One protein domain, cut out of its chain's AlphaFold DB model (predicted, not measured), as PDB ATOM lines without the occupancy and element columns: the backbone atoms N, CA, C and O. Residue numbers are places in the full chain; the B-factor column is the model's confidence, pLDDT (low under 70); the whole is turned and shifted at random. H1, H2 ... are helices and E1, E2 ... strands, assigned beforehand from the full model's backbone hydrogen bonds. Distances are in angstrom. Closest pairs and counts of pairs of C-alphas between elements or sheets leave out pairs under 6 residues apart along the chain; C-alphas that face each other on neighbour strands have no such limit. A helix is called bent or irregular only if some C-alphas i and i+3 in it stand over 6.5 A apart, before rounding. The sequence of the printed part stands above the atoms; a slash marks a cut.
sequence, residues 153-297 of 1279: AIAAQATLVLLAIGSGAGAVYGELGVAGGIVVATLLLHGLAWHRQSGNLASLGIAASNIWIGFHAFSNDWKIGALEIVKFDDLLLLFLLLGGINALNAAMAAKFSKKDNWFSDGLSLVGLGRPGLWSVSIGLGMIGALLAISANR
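What this domain is: This is residues 153 to 297 of the 1279 residues of an uncharacterized protein of Candidatus Poseidoniales archaeon (UniProt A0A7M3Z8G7). Five long helices, H1, H2, H3, H4 and H6, make an up-and-down bundle, each running against the one before it in the chain, with H3 at its core. The small hairpin of E1 and E2 sits at one end of the bundle, and the short helix H5 sits crosswise at the other. The printed part has 145 residues with six named helices and two named strands, in the order H1 H2 H3 E1 E2 H4 H5 H6; the sheet E1 - E2 is antiparallel and the class is mostly helix. The whole is compact and rounded, with a radius of gyration of the C-alphas of 14.9 A and spans of 40 by 32 by 27 A.

Where its parts are: Find C-alpha 153 at (13.812, -43.197, 20.842); from there H1, residues 153 to 168, runs 23.3 A. Next comes H2, residues 170 to 196, 29.7 A long, with a kink of 88 degrees near residue 177; it is irregular, with C-alphas 172 and 175 lying 9.6 A apart. H3, residues 199 to 218, begins at C-alpha 199 at (17.509, -43.150, 9.630) and runs 28.7 A. Then read E1, residues 222 to 224, E2, residues 227 to 229, and H4, residues 235 to 256, 30.8 A long. H5 is residues 262 to 269. H6, residues 277 to 295, runs 27.4 A, with a kink of 30 degrees near residue 285, to C-alpha 295 at (-12.047, -41.633, 2.652).

How they stand to each other: Begin at H3, the hub, which touches the five other helices. H6 touches it the same way at a shallow tilt of 6 degrees; their closest C-alphas, of Ile 211 and Gly 288, are 3.7 A apart. H4 touches H3 opposite ways at 13 degrees, a shallow tilt, closest at the C-alphas of Ile 206 and Asn 249, 5.1 A. H2 and H3 form a helical hairpin; H2 touches H3 with residues 182 to 194 alone, closest at the C-alphas of Ala 193 and Leu 201, 5.0 A. H1 and H2 are another, closest at the C-alphas of Gly 166 and Gly 181, 4.0 A. H5 touches H3 about perpendicular at 78 degrees, with the C-alphas of Asn 200 and Trp 262 closest at 5.6 A. H1 and H6 are apart. In the hairpin of E1 and E2, N 229 and O 222 are within hydrogen-bond range at 2.9 A. Every O i to N i+4 pair is within range in H4 and H5, against 10 of 12 in H1, 21 of 23 in H2, 15 of 16 in H3 and 13 of 15 in H6.

The domain as a whole: The two C-alphas farthest apart, of Val 172 and Gly 271, are 45.1 A apart. The printed part has no cut, and no link is long. The mean pLDDT of the printed part is 83.8; look for values under 70 at residue 221, residues 223 to 227 and residues 269 to 273.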
ATOM      1  N   ALA A 153      15.099 -42.706  20.330       83.75
ATOM      2  CA  ALA A 153      13.812 -43.197  20.842       83.75
ATOM      3  C   ALA A 153      13.102 -42.162  21.731       83.75
ATOM      4  O   ALA A 153      11.877 -42.050  21.706       83.75
ATOM      5  N   ILE A 154      13.886 -41.364  22.460       86.50
ATOM      6  CA  ILE A 154      13.402 -40.240  23.266       86.50
ATOM      7  C   ILE A 154      12.928 -39.111  22.331       86.50
ATOM      8  O   ILE A 154      11.797 -38.639  22.437       86.50
ATOM      9  N   ALA A 155      13.733 -38.762  21.315       85.56
ATOM     10  CA  ALA A 155      13.378 -37.750  20.311       85.56
ATOM     11  C   ALA A 155      12.104 -38.100  19.513       85.56
ATOM     12  O   ALA A 155      11.325 -37.216  19.157       85.56
ATOM     13  N   ALA A 156      11.859 -39.384  19.247       84.62
ATOM     14  CA  ALA A 156      10.668 -39.852  18.543       84.62
ATOM     15  C   ALA A 156       9.356 -39.529  19.276       84.62
ATOM     16  O   ALA A 156       8.351 -39.244  18.627       84.62
ATOM     17  N   GLN A 157       9.347 -39.526  20.612       86.00
ATOM     18  CA  GLN A 157       8.160 -39.126  21.371       86.00
ATOM     19  C   GLN A 157       7.830 -37.649  21.159       86.00
ATOM     20  O   GLN A 157       6.670 -37.308  20.943       86.00
ATOM     21  N   ALA A 158       8.853 -36.789  21.178       83.44
ATOM     22  CA  ALA A 158       8.706 -35.355  20.959       83.44
ATOM     23  C   ALA A 158       8.041 -35.069  19.603       83.44
ATOM     24  O   ALA A 158       7.148 -34.232  19.519       83.44
ATOM     25  N   THR A 159       8.403 -35.833  18.570       77.06
ATOM     26  CA  THR A 159       7.756 -35.791  17.254       77.06
ATOM     27  C   THR A 159       6.267 -36.112  17.312       77.06
ATOM     28  O   THR A 159       5.464 -35.369  16.754       77.06
ATOM     29  N   LEU A 160       5.892 -37.250  17.906       80.38
ATOM     30  CA  LEU A 160       4.494 -37.695  17.909       80.38
ATOM     31  C   LEU A 160       3.616 -36.706  18.680       80.38
ATOM     32  O   LEU A 160       2.513 -36.385  18.244       80.38
ATOM     33  N   VAL A 161       4.142 -36.168  19.783       84.19
ATOM     34  CA  VAL A 161       3.483 -35.102  20.542       84.19
ATOM     35  C   VAL A 161       3.386 -33.820  19.711       84.19
ATOM     36  O   VAL A 161       2.340 -33.186  19.716       84.19
ATOM     37  N   LEU A 162       4.417 -33.451  18.946       84.69
ATOM     38  CA  LEU A 162       4.382 -32.268  18.081       84.69
ATOM     39  C   LEU A 162       3.337 -32.383  16.959       84.69
ATOM     40  O   LEU A 162       2.659 -31.401  16.668       84.69
ATOM     41  N   LEU A 163       3.163 -33.569  16.363       81.44
ATOM     42  CA  LEU A 163       2.079 -33.840  15.405       81.44
ATOM     43  C   LEU A 163       0.699 -33.747  16.071       81.44
ATOM     44  O   LEU A 163      -0.216 -33.166  15.492       81.44
ATOM     45  N   ALA A 164       0.558 -34.247  17.302       80.44
ATOM     46  CA  ALA A 164      -0.674 -34.100  18.076       80.44
ATOM     47  C   ALA A 164      -0.974 -32.628  18.417       80.44
ATOM     48  O   ALA A 164      -2.101 -32.182  18.240       80.44
ATOM     49  N   ILE A 165       0.030 -31.838  18.816       80.81
ATOM     50  CA  ILE A 165      -0.120 -30.387  19.029       80.81
ATOM     51  C   ILE A 165      -0.514 -29.691  17.714       80.81
ATOM     52  O   ILE A 165      -1.423 -28.865  17.708       80.81
ATOM     53  N   GLY A 166       0.131 -30.044  16.595       79.06
ATOM     54  CA  GLY A 166      -0.194 -29.512  15.266       79.06
ATOM     55  C   GLY A 166      -1.616 -29.852  14.808       79.06
ATOM     56  O   GLY A 166      -2.258 -29.035  14.161       79.06
ATOM     57  N   SER A 167      -2.129 -31.017  15.200       77.44
ATOM     58  CA  SER A 167      -3.524 -31.425  15.003       77.44
ATOM     59  C   SER A 167      -4.488 -30.615  15.876       77.44
ATOM     60  O   SER A 167      -5.491 -30.111  15.377       77.44
ATOM     61  N   GLY A 168      -4.130 -30.371  17.143       74.31
ATOM     62  CA  GLY A 168      -4.886 -29.505  18.053       74.31
ATOM     63  C   GLY A 168      -4.985 -28.045  17.591       74.31
ATOM     64  O   GLY A 168      -5.934 -27.356  17.955       74.31
ATOM     65  N   ALA A 169      -4.071 -27.573  16.732       77.19
ATOM     66  CA  ALA A 169      -4.196 -26.266  16.078       77.19
ATOM     67  C   ALA A 169      -5.447 -26.171  15.180       77.19
ATOM     68  O   ALA A 169      -5.944 -25.069  14.947       77.19
ATOM     69  N   GLY A 170      -5.986 -27.307  14.721       76.06
ATOM     70  CA  GLY A 170      -7.252 -27.378  13.993       76.06
ATOM     71  C   GLY A 170      -8.438 -26.839  14.788       76.06
ATOM     72  O   GLY A 170      -9.262 -26.128  14.221       76.06
ATOM     73  N   ALA A 171      -8.472 -27.057  16.107       74.44
ATOM     74  CA  ALA A 171      -9.532 -26.533  16.975       74.44
ATOM     75  C   ALA A 171      -9.578 -24.988  17.007       74.44
ATOM     76  O   ALA A 171     -10.600 -24.400  17.345       74.44
ATOM     77  N   VAL A 172      -8.472 -24.321  16.649       76.56
ATOM     78  CA  VAL A 172      -8.354 -22.852  16.640       76.56
ATOM     79  C   VAL A 172      -8.398 -22.278  15.219       76.56
ATOM     80  O   VAL A 172      -8.959 -21.204  15.011       76.56
ATOM     81  N   TYR A 173      -7.807 -22.970  14.240       82.00
ATOM     82  CA  TYR A 173      -7.555 -22.444  12.889       82.00
ATOM     83  C   TYR A 173      -8.180 -23.279  11.750       82.00
ATOM     84  O   TYR A 173      -7.884 -23.029  10.579       82.00
ATOM     85  N   GLY A 174      -9.025 -24.268  12.060       85.25
ATOM     86  CA  GLY A 174      -9.700 -25.123  11.076       85.25
ATOM     87  C   GLY A 174      -8.742 -25.976  10.234       85.25
ATOM     88  O   GLY A 174      -7.611 -26.257  10.639       85.25
ATOM     89  N   GLU A 175      -9.173 -26.367   9.033       88.56
ATOM     90  CA  GLU A 175      -8.408 -27.239   8.124       88.56
ATOM     91  C   GLU A 175      -7.030 -26.677   7.751       88.56
ATOM     92  O   GLU A 175      -6.042 -27.411   7.685       88.56
ATOM     93  N   LEU A 176      -6.935 -25.355   7.565       88.06
ATOM     94  CA  LEU A 176      -5.668 -24.670   7.289       88.06
ATOM     95  C   LEU A 176      -4.709 -24.745   8.484       88.06
ATOM     96  O   LEU A 176      -3.498 -24.870   8.293       88.06
ATOM     97  N   GLY A 177      -5.247 -24.716   9.706       86.19
ATOM     98  CA  GLY A 177      -4.510 -24.959  10.943       86.19
ATOM     99  C   GLY A 177      -3.880 -26.341  10.991       86.19
ATOM    100  O   GLY A 177      -2.684 -26.464  11.255       86.19
ATOM    101  N   VAL A 178      -4.673 -27.370  10.677       87.94
ATOM    102  CA  VAL A 178      -4.207 -28.762  10.612       87.94
ATOM    103  C   VAL A 178      -3.154 -28.928   9.517       87.94
ATOM    104  O   VAL A 178      -2.070 -29.449   9.786       87.94
ATOM    105  N   ALA A 179      -3.421 -28.449   8.297       90.38
ATOM    106  CA  ALA A 179      -2.483 -28.539   7.179       90.38
ATOM    107  C   ALA A 179      -1.151 -27.840   7.498       90.38
ATOM    108  O   ALA A 179      -0.080 -28.432   7.340       90.38
ATOM    109  N   GLY A 180      -1.204 -26.606   8.012       88.88
ATOM    110  CA  GLY A 180      -0.022 -25.854   8.434       88.88
ATOM    111  C   GLY A 180       0.735 -26.539   9.574       88.88
ATOM    112  O   GLY A 180       1.958 -26.674   9.509       88.88
ATOM    113  N   GLY A 181       0.016 -27.036  10.585       87.94
ATOM    114  CA  GLY A 181       0.576 -27.772  11.717       87.94
ATOM    115  C   GLY A 181       1.302 -29.049  11.291       87.94
ATOM    116  O   GLY A 181       2.437 -29.277  11.714       87.94
ATOM    117  N   ILE A 182       0.703 -29.841  10.394       88.69
ATOM    118  CA  ILE A 182       1.321 -31.049   9.827       88.69
ATOM    119  C   ILE A 182       2.575 -30.690   9.026       88.69
ATOM    120  O   ILE A 182       3.601 -31.353   9.193       88.69
ATOM    121  N   VAL A 183       2.540 -29.645   8.192       90.69
ATOM    122  CA  VAL A 183       3.716 -29.196   7.427       90.69
ATOM    123  C   VAL A 183       4.853 -28.793   8.367       90.69
ATOM    124  O   VAL A 183       5.968 -29.291   8.215       90.69
ATOM    125  N   VAL A 184       4.583 -27.951   9.368       88.19
ATOM    126  CA  VAL A 184       5.599 -27.493  10.331       88.19
ATOM    127  C   VAL A 184       6.174 -28.664  11.127       88.19
ATOM    128  O   VAL A 184       7.395 -28.810  11.197       88.19
ATOM    129  N   ALA A 185       5.325 -29.539  11.674       87.69
ATOM    130  CA  ALA A 185       5.768 -30.715  12.419       87.69
ATOM    131  C   ALA A 185       6.612 -31.661  11.545       87.69
ATOM    132  O   ALA A 185       7.660 -32.145  11.979       87.69
ATOM    133  N   THR A 186       6.208 -31.866  10.287       89.50
ATOM    134  CA  THR A 186       6.929 -32.715   9.328       89.50
ATOM    135  C   THR A 186       8.282 -32.115   8.949       89.50
ATOM    136  O   THR A 186       9.275 -32.842   8.883       89.50
ATOM    137  N   LEU A 187       8.365 -30.800   8.732       90.56
ATOM    138  CA  LEU A 187       9.626 -30.111   8.450       90.56
ATOM    139  C   LEU A 187      10.572 -30.142   9.655       90.56
ATOM    140  O   LEU A 187      11.761 -30.405   9.478       90.56
ATOM    141  N   LEU A 188      10.061 -29.929  10.871       87.12
ATOM    142  CA  LEU A 188      10.857 -29.988  12.099       87.12
ATOM    143  C   LEU A 188      11.400 -31.394  12.352       87.12
ATOM    144  O   LEU A 188      12.587 -31.541  12.650       87.12
ATOM    145  N   LEU A 189      10.583 -32.434  12.157       86.50
ATOM    146  CA  LEU A 189      11.072 -33.806  12.240       86.50
ATOM    147  C   LEU A 189      12.135 -34.080  11.177       86.50
ATOM    148  O   LEU A 189      13.191 -34.626  11.500       86.50
ATOM    149  N   HIS A 190      11.880 -33.740   9.912       91.12
ATOM    150  CA  HIS A 190      12.827 -34.077   8.848       91.12
ATOM    151  C   HIS A 190      14.117 -33.267   8.999       91.12
ATOM    152  O   HIS A 190      15.199 -33.788   8.724       91.12
ATOM    153  N   GLY A 191      14.024 -32.047   9.534       89.81
ATOM    154  CA  GLY A 191      15.153 -31.237   9.973       89.81
ATOM    155  C   GLY A 191      15.944 -31.893  11.106       89.81
ATOM    156  O   GLY A 191      17.168 -31.976  11.020       89.81
ATOM    157  N   LEU A 192      15.274 -32.441  12.124       88.38
ATOM    158  CA  LEU A 192      15.928 -33.173  13.214       88.38
ATOM    159  C   LEU A 192      16.615 -34.450  12.707       88.38
ATOM    160  O   LEU A 192      17.764 -34.713  13.063       88.38
ATOM    161  N   ALA A 193      15.952 -35.207  11.829       90.62
ATOM    162  CA  ALA A 193      16.520 -36.382  11.173       90.62
ATOM    163  C   ALA A 193      17.747 -36.018  10.323       90.62
ATOM    164  O   ALA A 193      18.760 -36.725  10.342       90.62
ATOM    165  N   TRP A 194      17.689 -34.884   9.618       91.38
ATOM    166  CA  TRP A 194      18.807 -34.345   8.852       91.38
ATOM    167  C   TRP A 194      19.972 -33.936   9.749       91.38
ATOM    168  O   TRP A 194      21.112 -34.300   9.465       91.38
ATOM    169  N   HIS A 195      19.705 -33.221  10.838       90.38
ATOM    170  CA  HIS A 195      20.734 -32.766  11.768       90.38
ATOM    171  C   HIS A 195      21.427 -33.944  12.467       90.38
ATOM    172  O   HIS A 195      22.652 -34.022  12.481       90.38
ATOM    173  N   ARG A 196      20.650 -34.917  12.961       89.12
ATOM    174  CA  ARG A 196      21.165 -36.117  13.645       89.12
ATOM    175  C   ARG A 196      21.699 -37.190  12.691       89.12
ATOM    176  O   ARG A 196      22.237 -38.191  13.147       89.12
ATOM    177  N   GLN A 197      21.542 -37.014  11.374       91.19
ATOM    178  CA  GLN A 197      21.859 -38.030  10.358       91.19
ATOM    179  C   GLN A 197      21.220 -39.401  10.663       91.19
ATOM    180  O   GLN A 197      21.816 -40.450  10.387       91.19
ATOM    181  N   SER A 198      20.003 -39.373  11.216       90.81
ATOM    182  CA  SER A 198      19.299 -40.536  11.761       90.81
ATOM    183  C   SER A 198      18.301 -41.113  10.757       90.81
ATOM    184  O   SER A 198      17.357 -40.440  10.336       90.81
ATOM    185  N   GLY A 199      18.490 -42.388  10.404       89.75
ATOM    186  CA  GLY A 199      17.509 -43.150   9.630       89.75
ATOM    187  C   GLY A 199      16.242 -43.460  10.436       89.75
ATOM    188  O   GLY A 199      15.157 -43.452   9.864       89.75
ATOM    189  N   ASN A 200      16.343 -43.626  11.760       90.25
ATOM    190  CA  ASN A 200      15.198 -43.851  12.651       90.25
ATOM    191  C   ASN A 200      14.183 -42.708  12.564       90.25
ATOM    192  O   ASN A 200      13.018 -42.929  12.240       90.25
ATOM    193  N   LEU A 201      14.643 -41.472  12.772       89.56
ATOM    194  CA  LEU A 201      13.777 -40.295  12.739       89.56
ATOM    195  C   LEU A 201      13.243 -40.020  11.331       89.56
ATOM    196  O   LEU A 201      12.067 -39.704  11.193       89.56
ATOM    197  N   ALA A 202      14.061 -40.209  10.287       91.25
ATOM    198  CA  ALA A 202      13.601 -40.082   8.903       91.25
ATOM    199  C   ALA A 202      12.489 -41.095   8.584       91.25
ATOM    200  O   ALA A 202      11.462 -40.726   8.021       91.25
ATOM    201  N   SER A 203      12.670 -42.358   8.986       90.62
ATOM    202  CA  SER A 203      11.687 -43.423   8.767       90.62
ATOM    203  C   SER A 203      10.365 -43.155   9.490       90.62
ATOM    204  O   SER A 203       9.300 -43.270   8.885       90.62
ATOM    205  N   LEU A 204      10.433 -42.722  10.757       89.00
ATOM    206  CA  LEU A 204       9.269 -42.350  11.556       89.00
ATOM    207  C   LEU A 204       8.531 -41.156  10.948       89.00
ATOM    208  O   LEU A 204       7.309 -41.170  10.920       89.00
ATOM    209  N   GLY A 205       9.254 -40.164  10.431       89.19
ATOM    210  CA  GLY A 205       8.676 -39.009   9.746       89.19
ATOM    211  C   GLY A 205       7.816 -39.360   8.563       89.19
ATOM    212  O   GLY A 205       6.656 -38.963   8.504       89.19
ATOM    213  N   ILE A 206       8.405 -40.137   7.655       90.50
ATOM    214  CA  ILE A 206       7.754 -40.604   6.433       90.50
ATOM    215  C   ILE A 206       6.461 -41.355   6.771       90.50
ATOM    216  O   ILE A 206       5.426 -41.126   6.145       90.50
ATOM    217  N   ALA A 207       6.516 -42.245   7.766       89.44
ATOM    218  CA  ALA A 207       5.357 -43.021   8.186       89.44
ATOM    219  C   ALA A 207       4.304 -42.148   8.891       89.44
ATOM    220  O   ALA A 207       3.138 -42.140   8.496       89.44
ATOM    221  N   ALA A 208       4.710 -41.399   9.919       88.00
ATOM    222  CA  ALA A 208       3.805 -40.656  10.788       88.00
ATOM    223  C   ALA A 208       3.089 -39.517  10.055       88.00
ATOM    224  O   ALA A 208       1.897 -39.337  10.280       88.00
ATOM    225  N   SER A 209       3.762 -38.788   9.155       90.44
ATOM    226  CA  SER A 209       3.144 -37.654   8.456       90.44
ATOM    227  C   SER A 209       1.966 -38.095   7.581       90.44
ATOM    228  O   SER A 209       0.902 -37.487   7.634       90.44
ATOM    229  N   ASN A 210       2.109 -39.194   6.832       89.50
ATOM    230  CA  ASN A 210       1.018 -39.723   6.013       89.50
ATOM    231  C   ASN A 210      -0.088 -40.362   6.852       89.50
ATOM    232  O   ASN A 210      -1.256 -40.207   6.511       89.50
ATOM    233  N   ILE A 211       0.260 -41.085   7.927       88.12
ATOM    234  CA  ILE A 211      -0.736 -41.664   8.846       88.12
ATOM    235  C   ILE A 211      -1.598 -40.554   9.446       88.12
ATOM    236  O   ILE A 211      -2.815 -40.698   9.480       88.12
ATOM    237  N   TRP A 212      -0.994 -39.430   9.840       88.44
ATOM    238  CA  TRP A 212      -1.728 -38.294  10.392       88.44
ATOM    239  C   TRP A 212      -2.634 -37.617   9.355       88.44
ATOM    240  O   TRP A 212      -3.794 -37.355   9.652       88.44
ATOM    241  N   ILE A 213      -2.153 -37.397   8.123       90.44
ATOM    242  CA  ILE A 213      -2.993 -36.860   7.033       90.44
ATOM    243  C   ILE A 213      -4.174 -37.799   6.753       90.44
ATOM    244  O   ILE A 213      -5.311 -37.346   6.668       90.44
ATOM    245  N   GLY A 214      -3.920 -39.108   6.664       88.44
ATOM    246  CA  GLY A 214      -4.959 -40.120   6.480       88.44
ATOM    247  C   GLY A 214      -5.978 -40.154   7.616       88.44
ATOM    248  O   GLY A 214      -7.169 -40.302   7.361       88.44
ATOM    249  N   PHE A 215      -5.523 -39.972   8.857       86.81
ATOM    250  CA  PHE A 215      -6.382 -39.914  10.038       86.81
ATOM    251  C   PHE A 215      -7.362 -38.736   9.977       86.81
ATOM    252  O   PHE A 215      -8.553 -38.937  10.187       86.81
ATOM    253  N   HIS A 216      -6.885 -37.545   9.605       87.69
ATOM    254  CA  HIS A 216      -7.727 -36.359   9.402       87.69
ATOM    255  C   HIS A 216      -8.624 -36.452   8.157       87.69
ATOM    256  O   HIS A 216      -9.737 -35.943   8.151       87.69
ATOM    257  N   ALA A 217      -8.177 -37.119   7.090       87.62
ATOM    258  CA  ALA A 217      -9.021 -37.346   5.916       87.62
ATOM    259  C   ALA A 217     -10.186 -38.306   6.218       87.62
ATOM    260  O   ALA A 217     -11.277 -38.152   5.674       87.62
ATOM    261  N   PHE A 218      -9.959 -39.300   7.083       83.25
ATOM    262  CA  PHE A 218     -10.943 -40.327   7.432       83.25
ATOM    263  C   PHE A 218     -11.833 -39.961   8.634       83.25
ATOM    264  O   PHE A 218     -12.902 -40.546   8.805       83.25
ATOM    265  N   SER A 219     -11.406 -39.032   9.492       82.75
ATOM    266  CA  SER A 219     -12.146 -38.650  10.696       82.75
ATOM    267  C   SER A 219     -13.503 -38.018  10.377       82.75
ATOM    268  O   SER A 219     -13.613 -37.243   9.435       82.75
ATOM    269  N   ASN A 220     -14.506 -38.278  11.219       74.94
ATOM    270  CA  ASN A 220     -15.799 -37.582  11.212       74.94
ATOM    271  C   ASN A 220     -15.920 -36.744  12.498       74.94
ATOM    272  O   ASN A 220     -16.637 -37.145  13.414       74.94
ATOM    273  N   ASP A 221     -15.136 -35.667  12.605       68.75
ATOM    274  CA  ASP A 221     -15.101 -34.744  13.759       68.75
ATOM    275  C   ASP A 221     -14.933 -35.446  15.114       68.75
ATOM    276  O   ASP A 221     -15.662 -35.231  16.088       68.75
ATOM    277  N   TRP A 222     -13.969 -36.363  15.170       75.88
ATOM    278  CA  TRP A 222     -13.745 -37.179  16.356       75.88
ATOM    279  C   TRP A 222     -13.212 -36.339  17.516       75.88
ATOM    280  O   TRP A 222     -12.255 -35.578  17.371       75.88
ATOM    281  N   LYS A 223     -13.784 -36.556  18.704       69.88
ATOM    282  CA  LYS A 223     -13.297 -35.986  19.965       69.88
ATOM    283  C   LYS A 223     -12.592 -37.072  20.769       69.88
ATOM    284  O   LYS A 223     -13.242 -37.971  21.301       69.88
ATOM    285  N   ILE A 224     -11.262 -37.008  20.834       60.22
ATOM    286  CA  ILE A 224     -10.434 -37.945  21.604       60.22
ATOM    287  C   ILE A 224      -9.913 -37.207  22.837       60.22
ATOM    288  O   ILE A 224      -8.935 -36.461  22.773       60.22
ATOM    289  N   GLY A 225     -10.581 -37.401  23.977       64.25
ATOM    290  CA  GLY A 225     -10.295 -36.634  25.190       64.25
ATOM    291  C   GLY A 225     -10.519 -35.137  24.953       64.25
ATOM    292  O   GLY A 225     -11.610 -34.737  24.559       64.25
ATOM    293  N   ALA A 226      -9.479 -34.327  25.166       54.78
ATOM    294  CA  ALA A 226      -9.501 -32.879  24.938       54.78
ATOM    295  C   ALA A 226      -9.134 -32.461  23.498       54.78
ATOM    296  O   ALA A 226      -9.092 -31.269  23.203       54.78
ATOM    297  N   LEU A 227      -8.821 -33.411  22.608       64.12
ATOM    298  CA  LEU A 227      -8.333 -33.125  21.261       64.12
ATOM    299  C   LEU A 227      -9.443 -33.331  20.218       64.12
ATOM    300  O   LEU A 227     -10.004 -34.422  20.097       64.12
ATOM    301  N   GLU A 228      -9.750 -32.269  19.476       72.81
ATOM    302  CA  GLU A 228     -10.711 -32.269  18.370       72.81
ATOM    303  C   GLU A 228      -9.981 -32.520  17.047       72.81
ATOM    304  O   GLU A 228      -9.085 -31.768  16.659       72.81
ATOM    305  N   ILE A 229     -10.337 -33.613  16.373       81.56
ATOM    306  CA  ILE A 229      -9.760 -33.999  15.085       81.56
ATOM    307  C   ILE A 229     -10.627 -33.411  13.976       81.56
ATOM    308  O   ILE A 229     -11.677 -33.959  13.650       81.56
ATOM    309  N   VAL A 230     -10.170 -32.297  13.407       85.25
ATOM    310  CA  VAL A 230     -10.848 -31.598  12.304       85.25
ATOM    311  C   VAL A 230     -10.625 -32.341  10.986       85.25
ATOM    312  O   VAL A 230      -9.477 -32.630  10.637       85.25
ATOM    313  N   LYS A 231     -11.703 -32.648  10.261       87.44
ATOM    314  CA  LYS A 231     -11.653 -33.310   8.950       87.44
ATOM    315  C   LYS A 231     -11.168 -32.358   7.845       87.44
ATOM    316  O   LYS A 231     -11.318 -31.153   7.973       87.44
ATOM    317  N   PHE A 232     -10.588 -32.895   6.769       88.50
ATOM    318  CA  PHE A 232     -10.391 -32.150   5.516       88.50
ATOM    319  C   PHE A 232     -11.624 -32.270   4.605       88.50
ATOM    320  O   PHE A 232     -11.859 -33.354   4.066       88.50
ATOM    321  N   ASP A 233     -12.362 -31.178   4.397       85.06
ATOM    322  CA  ASP A 233     -13.461 -31.102   3.427       85.06
ATOM    323  C   ASP A 233     -12.996 -30.563   2.059       85.06
ATOM    324  O   ASP A 233     -13.569 -30.919   1.026       85.06
ATOM    325  N   ASP A 234     -11.929 -29.753   2.008       89.81
ATOM    326  CA  ASP A 234     -11.356 -29.277   0.741       89.81
ATOM    327  C   ASP A 234     -10.456 -30.345   0.081       89.81
ATOM    328  O   ASP A 234      -9.302 -30.580   0.471       89.81
ATOM    329  N   LEU A 235     -10.979 -30.972  -0.982       89.62
ATOM    330  CA  LEU A 235     -10.280 -31.990  -1.773       89.62
ATOM    331  C   LEU A 235      -8.979 -31.477  -2.404       89.62
ATOM    332  O   LEU A 235      -8.006 -32.239  -2.479       89.62
ATOM    333  N   LEU A 236      -8.934 -30.209  -2.833       91.44
ATOM    334  CA  LEU A 236      -7.746 -29.603  -3.433       91.44
ATOM    335  C   LEU A 236      -6.672 -29.376  -2.366       91.44
ATOM    336  O   LEU A 236      -5.507 -29.713  -2.593       91.44
ATOM    337  N   LEU A 237      -7.051 -28.876  -1.185       92.06
ATOM    338  CA  LEU A 237      -6.136 -28.720  -0.051       92.06
ATOM    339  C   LEU A 237      -5.525 -30.067   0.357       92.06
ATOM    340  O   LEU A 237      -4.302 -30.168   0.497       92.06
ATOM    341  N   LEU A 238      -6.350 -31.111   0.484       92.12
ATOM    342  CA  LEU A 238      -5.890 -32.464   0.800       92.12
ATOM    343  C   LEU A 238      -4.964 -33.021  -0.294       92.12
ATOM    344  O   LEU A 238      -3.923 -33.603   0.022       92.12
ATOM    345  N   PHE A 239      -5.290 -32.796  -1.573       92.88
ATOM    346  CA  PHE A 239      -4.471 -33.226  -2.710       92.88
ATOM    347  C   PHE A 239      -3.085 -32.568  -2.698       92.88
ATOM    348  O   PHE A 239      -2.065 -33.246  -2.858       92.88
ATOM    349  N   LEU A 240      -3.028 -31.253  -2.459       92.81
ATOM    350  CA  LEU A 240      -1.781 -30.489  -2.393       92.81
ATOM    351  C   LEU A 240      -0.945 -30.850  -1.162       92.81
ATOM    352  O   LEU A 240       0.269 -31.034  -1.285       92.81
ATOM    353  N   LEU A 241      -1.580 -30.993   0.004       92.94
ATOM    354  CA  LEU A 241      -0.913 -31.395   1.241       92.94
ATOM    355  C   LEU A 241      -0.297 -32.787   1.093       92.94
ATOM    356  O   LEU A 241       0.900 -32.964   1.334       92.94
ATOM    357  N   LEU A 242      -1.091 -33.769   0.656       91.31
ATOM    358  CA  LEU A 242      -0.631 -35.143   0.496       91.31
ATOM    359  C   LEU A 242       0.442 -35.233  -0.599       91.31
ATOM    360  O   LEU A 242       1.460 -35.887  -0.383       91.31
ATOM    361  N   GLY A 243       0.287 -34.539  -1.730       91.00
ATOM    362  CA  GLY A 243       1.301 -34.484  -2.788       91.00
ATOM    363  C   GLY A 243       2.623 -33.857  -2.326       91.00
ATOM    364  O   GLY A 243       3.690 -34.439  -2.522       91.00
ATOM    365  N   GLY A 244       2.565 -32.703  -1.653       90.81
ATOM    366  CA  GLY A 244       3.745 -31.989  -1.158       90.81
ATOM    367  C   GLY A 244       4.499 -32.756  -0.069       90.81
ATOM    368  O   GLY A 244       5.721 -32.915  -0.146       90.81
ATOM    369  N   ILE A 245       3.777 -33.298   0.915       93.25
ATOM    370  CA  ILE A 245       4.363 -34.122   1.980       93.25
ATOM    371  C   ILE A 245       4.946 -35.415   1.401       93.25
ATOM    372  O   ILE A 245       6.047 -35.804   1.787       93.25
ATOM    373  N   ASN A 246       4.294 -36.047   0.418       91.94
ATOM    374  CA  ASN A 246       4.839 -37.249  -0.213       91.94
ATOM    375  C   ASN A 246       6.047 -36.982  -1.110       91.94
ATOM    376  O   ASN A 246       6.939 -37.827  -1.164       91.94
ATOM    377  N   ALA A 247       6.152 -35.810  -1.736       89.88
ATOM    378  CA  ALA A 247       7.374 -35.401  -2.425       89.88
ATOM    379  C   ALA A 247       8.550 -35.229  -1.440       89.88
ATOM    380  O   ALA A 247       9.655 -35.717  -1.702       89.88
ATOM    381  N   LEU A 248       8.314 -34.605  -0.276       90.81
ATOM    382  CA  LEU A 248       9.308 -34.493   0.802       90.81
ATOM    383  C   LEU A 248       9.700 -35.870   1.358       90.81
ATOM    384  O   LEU A 248      10.890 -36.181   1.469       90.81
ATOM    385  N   ASN A 249       8.714 -36.722   1.633       93.00
ATOM    386  CA  ASN A 249       8.922 -38.089   2.105       93.00
ATOM    387  C   ASN A 249       9.705 -38.925   1.084       93.00
ATOM    388  O   ASN A 249      10.639 -39.633   1.454       93.00
ATOM    389  N   ALA A 250       9.383 -38.808  -0.206       89.75
ATOM    390  CA  ALA A 250      10.091 -39.465  -1.300       89.75
ATOM    391  C   ALA A 250      11.564 -39.022  -1.380       89.75
ATOM    392  O   ALA A 250      12.448 -39.864  -1.575       89.75
ATOM    393  N   ALA A 251      11.847 -37.731  -1.176       89.50
ATOM    394  CA  ALA A 251      13.210 -37.202  -1.131       89.50
ATOM    395  C   ALA A 251      13.991 -37.708   0.095       89.50
ATOM    396  O   ALA A 251      15.139 -38.147  -0.031       89.50
ATOM    397  N   MET A 252      13.367 -37.706   1.276       92.31
ATOM    398  CA  MET A 252      13.977 -38.203   2.512       92.31
ATOM    399  C   MET A 252      14.226 -39.712   2.453       92.31
ATOM    400  O   MET A 252      15.319 -40.163   2.800       92.31
ATOM    401  N   ALA A 253      13.282 -40.484   1.913       89.81
ATOM    402  CA  ALA A 253      13.430 -41.920   1.697       89.81
ATOM    403  C   ALA A 253      14.583 -42.238   0.734       89.81
ATOM    404  O   ALA A 253      15.369 -43.147   1.002       89.81
ATOM    405  N   ALA A 254      14.730 -41.479  -0.359       89.38
ATOM    406  CA  ALA A 254      15.841 -41.653  -1.296       89.38
ATOM    407  C   ALA A 254      17.191 -41.347  -0.628       89.38
ATOM    408  O   ALA A 254      18.128 -42.146  -0.725       89.38
ATOM    409  N   LYS A 255      17.278 -40.230   0.108       89.94
ATOM    410  CA  LYS A 255      18.510 -39.788   0.775       89.94
ATOM    411  C   LYS A 255      18.960 -40.737   1.889       89.94
ATOM    412  O   LYS A 255      20.143 -41.061   1.973       89.94
ATOM    413  N   PHE A 256      18.036 -41.166   2.746       91.81
ATOM    414  CA  PHE A 256      18.329 -42.007   3.912       91.81
ATOM    415  C   PHE A 256      18.197 -43.508   3.624       91.81
ATOM    416  O   PHE A 256      18.400 -44.313   4.525       91.81
ATOM    417  N   SER A 257      17.936 -43.909   2.376       87.69
ATOM    418  CA  SER A 257      17.722 -45.308   1.964       87.69
ATOM    419  C   SER A 257      18.773 -46.308   2.466       87.69
ATOM    420  O   SER A 257      18.435 -47.463   2.719       87.69
ATOM    421  N   LYS A 258      20.030 -45.867   2.623       85.06
ATOM    422  CA  LYS A 258      21.175 -46.681   3.073       85.06
ATOM    423  C   LYS A 258      21.430 -46.653   4.587       85.06
ATOM    424  O   LYS A 258      22.373 -47.293   5.037       85.06
ATOM    425  N   LYS A 259      20.672 -45.875   5.362       89.06
ATOM    426  CA  LYS A 259      20.831 -45.767   6.819       89.06
ATOM    427  C   LYS A 259      20.009 -46.843   7.531       89.06
ATOM    428  O   LYS A 259      18.915 -47.192   7.085       89.06
ATOM    429  N   ASP A 260      20.527 -47.326   8.656       85.50
ATOM    430  CA  ASP A 260      19.788 -48.217   9.552       85.50
ATOM    431  C   ASP A 260      18.553 -47.514  10.130       85.50
ATOM    432  O   ASP A 260      18.537 -46.287  10.292       85.50
ATOM    433  N   ASN A 261      17.501 -48.287  10.405       88.62
ATOM    434  CA  ASN A 261      16.276 -47.769  11.002       88.62
ATOM    435  C   ASN A 261      15.505 -48.836  11.794       88.62
ATOM    436  O   ASN A 261      15.527 -50.019  11.445       88.62
ATOM    437  N   TRP A 262      14.737 -48.386  12.788       84.88
ATOM    438  CA  TRP A 262      13.941 -49.240  13.669       84.88
ATOM    439  C   TRP A 262      12.928 -50.112  12.948       84.88
ATOM    440  O   TRP A 262      12.710 -51.238  13.379       84.88
ATOM    441  N   PHE A 263      12.284 -49.633  11.881       82.19
ATOM    442  CA  PHE A 263      11.267 -50.438  11.208       82.19
ATOM    443  C   PHE A 263      11.894 -51.600  10.431       82.19
ATOM    444  O   PHE A 263      11.389 -52.721  10.477       82.19
ATOM    445  N   SER A 264      13.033 -51.369   9.776       83.50
ATOM    446  CA  SER A 264      13.841 -52.420   9.153       83.50
ATOM    447  C   SER A 264      14.386 -53.414  10.175       83.50
ATOM    448  O   SER A 264      14.344 -54.620   9.932       83.50
ATOM    449  N   ASP A 265      14.860 -52.926  11.322       80.50
ATOM    450  CA  ASP A 265      15.348 -53.777  12.407       80.50
ATOM    451  C   ASP A 265      14.202 -54.577  13.034       80.50
ATOM    452  O   ASP A 265      14.338 -55.781  13.234       80.50
ATOM    453  N   GLY A 266      13.035 -53.964  13.231       74.19
ATOM    454  CA  GLY A 266      11.814 -54.610  13.706       74.19
ATOM    455  C   GLY A 266      11.337 -55.713  12.764       74.19
ATOM    456  O   GLY A 266      11.061 -56.824  13.211       74.19
ATOM    457  N   LEU A 267      11.326 -55.469  11.450       71.06
ATOM    458  CA  LEU A 267      11.032 -56.516  10.469       71.06
ATOM    459  C   LEU A 267      12.097 -57.616  10.471       71.06
ATOM    460  O   LEU A 267      11.746 -58.790  10.363       71.06
ATOM    461  N   SER A 268      13.377 -57.285  10.666       70.06
ATOM    462  CA  SER A 268      14.430 -58.301  10.773       70.06
ATOM    463  C   SER A 268      14.232 -59.171  12.010       70.06
ATOM    464  O   SER A 268      14.313 -60.396  11.921       70.06
ATOM    465  N   LEU A 269      13.834 -58.546  13.121       62.78
ATOM    466  CA  LEU A 269      13.546 -59.203  14.382       62.78
ATOM    467  C   LEU A 269      12.316 -60.081  14.292       62.78
ATOM    468  O   LEU A 269      12.383 -61.166  14.837       62.78
ATOM    469  N   VAL A 270      11.242 -59.683  13.599       54.94
ATOM    470  CA  VAL A 270      10.045 -60.520  13.346       54.94
ATOM    471  C   VAL A 270      10.360 -61.676  12.384       54.94
ATOM    472  O   VAL A 270       9.561 -62.595  12.217       54.94
ATOM    473  N   GLY A 271      11.563 -61.697  11.808       52.94
ATOM    474  CA  GLY A 271      11.940 -62.674  10.804       52.94
ATOM    475  C   GLY A 271      11.183 -62.409   9.514       52.94
ATOM    476  O   GLY A 271      10.735 -63.354   8.893       52.94
ATOM    477  N   LEU A 272      11.005 -61.135   9.138       56.28
ATOM    478  CA  LEU A 272      10.557 -60.646   7.827       56.28
ATOM    479  C   LEU A 272      11.720 -60.124   6.966       56.28
ATOM    480  O   LEU A 272      11.557 -59.911   5.767       56.28
ATOM    481  N   GLY A 273      12.944 -60.169   7.498       66.25
ATOM    482  CA  GLY A 273      14.183 -59.801   6.809       66.25
ATOM    483  C   GLY A 273      14.517 -58.349   7.103       66.25
ATOM    484  O   GLY A 273      13.753 -57.677   7.784       66.25
ATOM    485  N   ARG A 274      15.653 -57.852   6.611       73.94
ATOM    486  CA  ARG A 274      16.082 -56.464   6.853       73.94
ATOM    487  C   ARG A 274      15.918 -55.649   5.562       73.94
ATOM    488  O   ARG A 274      16.901 -55.468   4.833       73.94
ATOM    489  N   PRO A 275      14.680 -55.281   5.173       77.75
ATOM    490  CA  PRO A 275      14.441 -54.411   4.020       77.75
ATOM    491  C   PRO A 275      15.088 -53.042   4.243       77.75
ATOM    492  O   PRO A 275      15.293 -52.632   5.381       77.75
ATOM    493  N   GLY A 276      15.418 -52.322   3.171       81.50
ATOM    494  CA  GLY A 276      15.957 -50.963   3.286       81.50
ATOM    495  C   GLY A 276      14.916 -49.970   3.818       81.50
ATOM    496  O   GLY A 276      13.713 -50.198   3.674       81.50
ATOM    497  N   LEU A 277      15.382 -48.847   4.377       87.62
ATOM    498  CA  LEU A 277      14.536 -47.788   4.952       87.62
ATOM    499  C   LEU A 277      13.414 -47.361   4.006       87.62
ATOM    500  O   LEU A 277      12.271 -47.205   4.433       87.62
ATOM    501  N   TRP A 278      13.744 -47.212   2.718       88.75
ATOM    502  CA  TRP A 278      12.807 -46.807   1.674       88.75
ATOM    503  C   TRP A 278      11.570 -47.711   1.643       88.75
ATOM    504  O   TRP A 278      10.451 -47.222   1.752       88.75
ATOM    505  N   SER A 279      11.773 -49.030   1.578       77.94
ATOM    506  CA  SER A 279      10.686 -49.999   1.427       77.94
ATOM    507  C   SER A 279       9.734 -49.998   2.621       77.94
ATOM    508  O   SER A 279       8.523 -50.049   2.434       77.94
ATOM    509  N   VAL A 280      10.264 -49.928   3.846       81.75
ATOM    510  CA  VAL A 280       9.439 -50.055   5.058       81.75
ATOM    511  C   VAL A 280       8.743 -48.757   5.417       81.75
ATOM    512  O   VAL A 280       7.556 -48.761   5.722       81.75
ATOM    513  N   SER A 281       9.472 -47.644   5.367       85.56
ATOM    514  CA  SER A 281       8.942 -46.346   5.792       85.56
ATOM    515  C   SER A 281       7.853 -45.875   4.839       85.56
ATOM    516  O   SER A 281       6.802 -45.425   5.286       85.56
ATOM    517  N   ILE A 282       8.069 -46.045   3.527       84.69
ATOM    518  CA  ILE A 282       7.035 -45.765   2.527       84.69
ATOM    519  C   ILE A 282       5.898 -46.768   2.668       84.69
ATOM    520  O   ILE A 282       4.757 -46.341   2.679       84.69
ATOM    521  N   GLY A 283       6.171 -48.066   2.851       79.69
ATOM    522  CA  GLY A 283       5.119 -49.063   3.075       79.69
ATOM    523  C   GLY A 283       4.192 -48.715   4.249       79.69
ATOM    524  O   GLY A 283       2.974 -48.773   4.102       79.69
ATOM    525  N   LEU A 284       4.747 -48.280   5.384       80.56
ATOM    526  CA  LEU A 284       3.975 -47.806   6.539       80.56
ATOM    527  C   LEU A 284       3.261 -46.478   6.252       80.56
ATOM    528  O   LEU A 284       2.081 -46.340   6.561       80.56
ATOM    529  N   GLY A 285       3.936 -45.518   5.616       84.38
ATOM    530  CA  GLY A 285       3.321 -44.253   5.209       84.38
ATOM    531  C   GLY A 285       2.196 -44.436   4.184       84.38
ATOM    532  O   GLY A 285       1.236 -43.670   4.178       84.38
ATOM    533  N   MET A 286       2.259 -45.472   3.348       82.94
ATOM    534  CA  MET A 286       1.207 -45.805   2.391       82.94
ATOM    535  C   MET A 286      -0.090 -46.216   3.083       82.94
ATOM    536  O   MET A 286      -1.140 -46.004   2.497       82.94
ATOM    537  N   ILE A 287      -0.060 -46.719   4.324       78.69
ATOM    538  CA  ILE A 287      -1.285 -46.990   5.097       78.69
ATOM    539  C   ILE A 287      -2.082 -45.694   5.280       78.69
ATOM    540  O   ILE A 287      -3.270 -45.650   4.988       78.69
ATOM    541  N   GLY A 288      -1.412 -44.617   5.692       83.06
ATOM    542  CA  GLY A 288      -2.033 -43.301   5.838       83.06
ATOM    543  C   GLY A 288      -2.520 -42.711   4.517       83.06
ATOM    544  O   GLY A 288      -3.639 -42.212   4.426       83.06
ATOM    545  N   ALA A 289      -1.720 -42.836   3.459       84.25
ATOM    546  CA  ALA A 289      -2.128 -42.385   2.130       84.25
ATOM    547  C   ALA A 289      -3.346 -43.172   1.600       84.25
ATOM    548  O   ALA A 289      -4.255 -42.584   1.021       84.25
ATOM    549  N   LEU A 290      -3.402 -44.485   1.846       81.44
ATOM    550  CA  LEU A 290      -4.544 -45.333   1.500       81.44
ATOM    551  C   LEU A 290      -5.786 -45.002   2.332       81.44
ATOM    552  O   LEU A 290      -6.881 -45.075   1.788       81.44
ATOM    553  N   LEU A 291      -5.645 -44.593   3.599       82.31
ATOM    554  CA  LEU A 291      -6.767 -44.072   4.391       82.31
ATOM    555  C   LEU A 291      -7.360 -42.809   3.753       82.31
ATOM    556  O   LEU A 291      -8.576 -42.729   3.602       82.31
ATOM    557  N   ALA A 292      -6.520 -41.871   3.301       83.81
ATOM    558  CA  ALA A 292      -6.981 -40.666   2.605       83.81
ATOM    559  C   ALA A 292      -7.666 -40.978   1.259       83.81
ATOM    560  O   ALA A 292      -8.697 -40.386   0.937       83.81
ATOM    561  N   ILE A 293      -7.132 -41.940   0.496       83.50
ATOM    562  CA  ILE A 293      -7.755 -42.435  -0.745       83.50
ATOM    563  C   ILE A 293      -9.097 -43.109  -0.437       83.50
ATOM    564  O   ILE A 293     -10.091 -42.846  -1.104       83.50
ATOM    565  N   SER A 294      -9.144 -43.956   0.594       78.12
ATOM    566  CA  SER A 294     -10.354 -44.668   1.005       78.12
ATOM    567  C   SER A 294     -11.451 -43.720   1.482       78.12
ATOM    568  O   SER A 294     -12.621 -43.974   1.200       78.12
ATOM    569  N   ALA A 295     -11.097 -42.644   2.191       80.75
ATOM    570  CA  ALA A 295     -12.047 -41.633   2.652       80.75
ATOM    571  C   ALA A 295     -12.763 -40.930   1.486       80.75
ATOM    572  O   ALA A 295     -13.929 -40.569   1.608       80.75
ATOM    573  N   ASN A 296     -12.090 -40.814   0.338       81.81
ATOM    574  CA  ASN A 296     -12.581 -40.119  -0.853       81.81
ATOM    575  C   ASN A 296     -12.861 -41.064  -2.035       81.81
ATOM    576  O   ASN A 296     -12.969 -40.623  -3.174       81.81
ATOM    577  N   ARG A 297     -13.005 -42.375  -1.783       77.12
ATOM    578  CA  ARG A 297     -13.161 -43.398  -2.838       77.12
ATOM    579  C   ARG A 297     -14.414 -43.240  -3.706       77.12
ATOM    580  O   ARG A 297     -14.479 -43.834  -4.773       77.12
TER     581      ARG A 297